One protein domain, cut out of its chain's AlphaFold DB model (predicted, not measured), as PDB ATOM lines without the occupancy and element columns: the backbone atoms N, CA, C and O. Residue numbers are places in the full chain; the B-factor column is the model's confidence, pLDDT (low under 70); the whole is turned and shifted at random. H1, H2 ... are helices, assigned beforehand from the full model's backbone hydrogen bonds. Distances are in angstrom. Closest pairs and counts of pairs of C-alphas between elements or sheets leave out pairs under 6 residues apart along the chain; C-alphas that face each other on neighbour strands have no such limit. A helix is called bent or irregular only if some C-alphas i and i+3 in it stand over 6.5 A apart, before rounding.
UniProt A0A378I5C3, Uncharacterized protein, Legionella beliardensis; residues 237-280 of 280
ATOM      1  N   ASN A 237     465.659 286.462 381.782       93.06
ATOM      2  CA  ASN A 237     466.706 287.005 382.650       93.06
ATOM      3  C   ASN A 237     468.113 286.836 382.060       93.06
ATOM      4  O   ASN A 237     468.872 287.803 382.008       93.06
ATOM      5  N   PHE A 238     468.470 285.634 381.598       94.81
ATOM      6  CA  PHE A 238     469.818 285.380 381.088       94.81
ATOM      7  C   PHE A 238     470.013 285.862 379.643       94.81
ATOM      8  O   PHE A 238     470.866 286.717 379.394       94.81
ATOM      9  N   LEU A 239     469.247 285.341 378.677       94.94
ATOM     10  CA  LEU A 239     469.498 285.606 377.257       94.94
ATOM     11  C   LEU A 239     469.171 287.058 376.880       94.94
ATOM     12  O   LEU A 239     470.017 287.741 376.297       94.94
ATOM     13  N   MET A 240     467.976 287.558 377.221       92.81
ATOM     14  CA  MET A 240     467.632 288.957 376.923       92.81
ATOM     15  C   MET A 240     468.488 289.931 377.740       92.81
ATOM     16  O   MET A 240     468.934 290.939 377.190       92.81
ATOM     17  N   GLY A 241     468.795 289.612 379.003       91.62
ATOM     18  CA  GLY A 241     469.740 290.380 379.819       91.62
ATOM     19  C   GLY A 241     471.129 290.471 379.176       91.62
ATOM     20  O   GLY A 241     471.699 291.556 379.071       91.62
ATOM     21  N   SER A 242     471.640 289.362 378.637       91.25
ATOM     22  CA  SER A 242     472.910 289.331 377.903       91.25
ATOM     23  C   SER A 242     472.867 290.200 376.640       91.25
ATOM     24  O   SER A 242     473.780 290.988 376.398       91.25
ATOM     25  N   GLU A 243     471.807 290.130 375.833       90.75
ATOM     26  CA  GLU A 243     471.672 290.995 374.647       90.75
ATOM     27  C   GLU A 243     471.538 292.484 375.006       90.75
ATOM     28  O   GLU A 243     472.071 293.358 374.307       90.75
ATOM     29  N   TYR A 244     470.877 292.787 376.122       91.00
ATOM     30  CA  TYR A 244     470.810 294.141 376.655       91.00
ATOM     31  C   TYR A 244     472.197 294.638 377.087       91.00
ATOM     32  O   TYR A 244     472.633 295.705 376.646       91.00
ATOM     33  N   ASN A 245     472.953 293.824 377.828       90.12
ATOM     34  CA  ASN A 245     474.326 294.129 378.234       90.12
ATOM     35  C   ASN A 245     475.256 294.334 377.035       90.12
ATOM     36  O   ASN A 245     476.074 295.253 377.045       90.12
ATOM     37  N   LYS A 246     475.090 293.564 375.951       89.94
ATOM     38  CA  LYS A 246     475.823 293.790 374.693       89.94
ATOM     39  C   LYS A 246     475.538 295.156 374.084       89.94
ATOM     40  O   LYS A 246     476.435 295.815 373.554       89.94
ATOM     41  N   THR A 247     474.277 295.571 374.143       90.19
ATOM     42  CA  THR A 247     473.842 296.879 373.650       90.19
ATOM     43  C   THR A 247     474.455 298.001 374.487       90.19
ATOM     44  O   THR A 247     474.964 298.966 373.915       90.19
ATOM     45  N   ILE A 248     474.464 297.864 375.818       89.25
ATOM     46  CA  ILE A 248     475.128 298.812 376.725       89.25
ATOM     47  C   ILE A 248     476.632 298.850 376.462       89.25
ATOM     48  O   ILE A 248     477.161 299.923 376.196       89.25
ATOM     49  N   GLY A 249     477.313 297.703 376.463       89.25
ATOM     50  CA  GLY A 249     478.760 297.626 376.259       89.25
ATOM     51  C   GLY A 249     479.194 298.294 374.959       89.25
ATOM     52  O   GLY A 249     480.138 299.083 374.945       89.25
ATOM     53  N   LYS A 250     478.453 298.079 373.862       90.25
ATOM     54  CA  LYS A 250     478.758 298.760 372.598       90.25
ATOM     55  C   LYS A 250     478.566 300.277 372.684       90.25
ATOM     56  O   LYS A 250     479.354 301.001 372.083       90.25
ATOM     57  N   LYS A 251     477.538 300.758 373.388       91.12
ATOM     58  CA  LYS A 251     477.254 302.196 373.527       91.12
ATOM     59  C   LYS A 251     478.230 302.908 374.463       91.12
ATOM     60  O   LYS A 251     478.645 304.014 374.151       91.12
ATOM     61  N   VAL A 252     478.570 302.286 375.589       90.81
ATOM     62  CA  VAL A 252     479.330 302.913 376.682       90.81
ATOM     63  C   VAL A 252     480.829 302.651 376.550       90.81
ATOM     64  O   VAL A 252     481.628 303.562 376.713       90.81
ATOM     65  N   LEU A 253     481.220 301.420 376.215       87.69
ATOM     66  CA  LEU A 253     482.621 300.976 376.205       87.69
ATOM     67  C   LEU A 253     483.189 300.835 374.784       87.69
ATOM     68  O   LEU A 253     484.295 300.329 374.605       87.69
ATOM     69  N   ASN A 254     482.404 301.187 373.756       89.81
ATOM     70  CA  ASN A 254     482.670 300.895 372.339       89.81
ATOM     71  C   ASN A 254     482.983 299.405 372.047       89.81
ATOM     72  O   ASN A 254     483.430 299.047 370.956       89.81
ATOM     73  N   ASN A 255     482.679 298.511 372.991       87.12
ATOM     74  CA  ASN A 255     482.973 297.086 372.937       87.12
ATOM     75  C   ASN A 255     481.720 296.299 373.327       87.12
ATOM     76  O   ASN A 255     481.283 296.337 374.477       87.12
ATOM     77  N   ARG A 256     481.161 295.539 372.377       85.62
ATOM     78  CA  ARG A 256     479.942 294.741 372.588       85.62
ATOM     79  C   ARG A 256     480.080 293.752 373.749       85.62
ATOM     80  O   ARG A 256     479.089 293.475 374.409       85.62
ATOM     81  N   TYR A 257     481.286 293.264 374.021       85.88
ATOM     82  CA  TYR A 257     481.541 292.306 375.095       85.88
ATOM     83  C   TYR A 257     482.133 292.943 376.355       85.88
ATOM     84  O   TYR A 257     482.483 292.231 377.288       85.88
ATOM     85  N   GLY A 258     482.223 294.276 376.410       84.25
ATOM     86  CA  GLY A 258     482.839 294.977 377.538       84.25
ATOM     87  C   GLY A 258     482.144 294.715 378.878       84.25
ATOM     88  O   GLY A 258     482.809 294.691 379.899       84.25
ATOM     89  N   MET A 259     480.833 294.443 378.865       86.38
ATOM     90  CA  MET A 259     480.046 294.135 380.073       86.38
ATOM     91  C   MET A 259     480.144 292.666 380.528       86.38
ATOM     92  O   MET A 259     479.525 292.304 381.522       86.38
ATOM     93  N   PHE A 260     480.858 291.809 379.790       85.56
ATOM     94  CA  PHE A 260     481.058 290.388 380.128       85.56
ATOM     95  C   PHE A 260     482.433 290.125 380.745       85.56
ATOM     96  O   PHE A 260     482.803 288.978 380.977       85.56
ATOM     97  N   ARG A 261     483.204 291.188 380.966       83.81
ATOM     98  CA  ARG A 261     484.508 291.163 381.613       83.81
ATOM     99  C   ARG A 261     484.465 292.084 382.813       83.81
ATOM    100  O   ARG A 261     483.639 292.998 382.864       83.81
ATOM    101  N   ASP A 262     485.356 291.845 383.761       84.94
ATOM    102  CA  ASP A 262     485.552 292.800 384.837       84.94
ATOM    103  C   ASP A 262     486.118 294.096 384.240       84.94
ATOM    104  O   ASP A 262     487.148 294.087 383.564       84.94
ATOM    105  N   ILE A 263     485.435 295.219 384.460       84.69
ATOM    106  CA  ILE A 263     485.895 296.533 383.989       84.69
ATOM    107  C   ILE A 263     487.250 296.909 384.600       84.69
ATOM    108  O   ILE A 263     488.015 297.656 383.990       84.69
ATOM    109  N   LEU A 264     487.564 296.361 385.774       88.88
ATOM    110  CA  LEU A 264     488.815 296.586 386.476       88.88
ATOM    111  C   LEU A 264     489.940 295.664 385.988       88.88
ATOM    112  O   LEU A 264     491.067 295.843 386.438       88.88
ATOM    113  N   GLU A 265     489.692 294.717 385.064       90.19
ATOM    114  CA  GLU A 265     490.667 293.676 384.673       90.19
ATOM    115  C   GLU A 265     492.036 294.246 384.272       90.19
ATOM    116  O   GLU A 265     493.069 293.638 384.535       90.19
ATOM    117  N   LYS A 266     492.050 295.428 383.645       88.94
ATOM    118  CA  LYS A 266     493.273 296.063 383.141       88.94
ATOM    119  C   LYS A 266     494.061 296.793 384.222       88.94
ATOM    120  O   LYS A 266     495.279 296.843 384.133       88.94
ATOM    121  N   SER A 267     493.369 297.374 385.197       92.00
ATOM    122  CA  SER A 267     493.963 298.150 386.292       92.00
ATOM    123  C   SER A 267     494.231 297.304 387.538       92.00
ATOM    124  O   SER A 267     495.009 297.704 388.395       92.00
ATOM    125  N   ALA A 268     493.591 296.138 387.655       93.06
ATOM    126  CA  ALA A 268     493.724 295.264 388.811       93.06
ATOM    127  C   ALA A 268     495.171 294.802 389.069       93.06
ATOM    128  O   ALA A 268     495.565 294.871 390.228       93.06
ATOM    129  N   PRO A 269     495.984 294.385 388.071       95.31
ATOM    130  CA  PRO A 269     497.358 293.948 388.335       95.31
ATOM    131  C   PRO A 269     498.209 295.022 389.019       95.31
ATOM    132  O   PRO A 269     498.784 294.757 390.066       95.31
ATOM    133  N   GLU A 270     498.201 296.250 388.493       94.50
ATOM    134  CA  GLU A 270     498.947 297.382 389.058       94.50
ATOM    135  C   GLU A 270     498.487 297.718 390.483       94.50
ATOM    136  O   GLU A 270     499.309 297.850 391.386       94.50
ATOM    137  N   ALA A 271     497.170 297.783 390.714       93.38
ATOM    138  CA  ALA A 271     496.619 298.071 392.038       93.38
ATOM    139  C   ALA A 271     496.924 296.957 393.059       93.38
ATOM    140  O   ALA A 271     497.145 297.222 394.240       93.38
ATOM    141  N   ILE A 272     496.929 295.697 392.615       95.00
ATOM    142  CA  ILE A 272     497.305 294.549 393.446       95.00
ATOM    143  C   ILE A 272     498.794 294.625 393.793       95.00
ATOM    144  O   ILE A 272     499.138 294.466 394.965       95.00
ATOM    145  N   ASP A 273     499.656 294.897 392.812       94.81
ATOM    146  CA  ASP A 273     501.096 295.038 393.017       94.81
ATOM    147  C   ASP A 273     501.397 296.163 394.013       94.81
ATOM    148  O   ASP A 273     502.165 295.955 394.947       94.81
ATOM    149  N   GLU A 274     500.729 297.312 393.907       93.62
ATOM    150  CA  GLU A 274     500.870 298.418 394.858       93.62
ATOM    151  C   GLU A 274     500.506 297.998 396.295       93.62
ATOM    152  O   GLU A 274     501.258 298.253 397.236       93.62
ATOM    153  N   VAL A 275     499.387 297.290 396.486       92.88
ATOM    154  CA  VAL A 275     498.946 296.815 397.812       92.88
ATOM    155  C   VAL A 275     499.867 295.733 398.384       92.88
ATOM    156  O   VAL A 275     500.025 295.639 399.605       92.88
ATOM    157  N   LEU A 276     500.442 294.881 397.535       91.81
ATOM    158  CA  LEU A 276     501.312 293.785 397.965       91.81
ATOM    159  C   LEU A 276     502.768 294.227 398.173       91.81
ATOM    160  O   LEU A 276     503.425 293.687 399.062       91.81
ATOM    161  N   LEU A 277     503.258 295.208 397.409       84.19
ATOM    162  CA  LEU A 277     504.625 295.736 397.502       84.19
ATOM    163  C   LEU A 277     504.773 296.826 398.574       84.19
ATOM    164  O   LEU A 277     505.834 296.909 399.188       84.19
ATOM    165  N   ASN A 278     503.716 297.586 398.886       65.69
ATOM    166  CA  ASN A 278     503.707 298.579 399.975       65.69
ATOM    167  C   ASN A 278     503.509 297.963 401.380       65.69
ATOM    168  O   ASN A 278     503.138 298.659 402.325       65.69
ATOM    169  N   LYS A 279     503.716 296.647 401.531       56.91
ATOM    170  CA  LYS A 279     503.678 295.925 402.818       56.91
ATOM    171  C   LYS A 279     505.060 295.689 403.451       56.91
ATOM    172  O   LYS A 279     505.143 294.920 404.409       56.91
ATOM    173  N   ASN A 280     506.103 296.354 402.955       50.34
ATOM    174  CA  ASN A 280     507.423 296.458 403.595       50.34
ATOM    175  C   ASN A 280     507.662 297.883 404.098       50.34
ATOM    176  O   ASN A 280     508.458 298.026 405.051       50.34
TER     177      ASN A 280
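Overview. This is residues 237 to 280 of the 280 residues of an uncharacterized protein of Legionella beliardensis (UniProt A0A378I5C3). Two separate helices are joined by a long link: H1 stands at one end, residues 256 to 259 of the link fold back beside it, and from there the link leads out into an arm that ends in H2. Residues 264 to 280 stick out, and this arm makes the length. The printed part has 44 residues with two named helices, H1 then H2, and no named strand; its class is all helix. It is extended, with a radius of gyration of the C-alphas of 15.2 A and spans of 48 by 22 by 9 A.

Along the chain. Find C-alpha 237 at (466.706, 287.005, 382.650); from there H1, residues 237 to 252, runs 21.2 A to C-alpha 252 at (479.330, 302.913, 376.682). H1 is neither bent nor irregular, but only just: C-alphas 237 and 240 are 6.1 A apart. Further on, H2, residues 268 to 277, runs 13.9 A to C-alpha 277 at (504.625, 295.736, 397.502).

Arrangement. H1 and H2 are apart, with no C-alpha of the one within 8 A of the other. In H2 every O i to N i+4 pair is within hydrogen-bond range; in H1, 11 of 12 are.

Size, cuts and confidence. The C-alphas farthest apart, those of Met 240 and Asn 280, lie 48.5 A from each other. The printed part has no cut, and the link from H1 to H2, residues 253 to 267, is long. Look at residues 278 to 280, up to the chain's last residue, for pLDDT under 70; the mean of the printed part is 87.9.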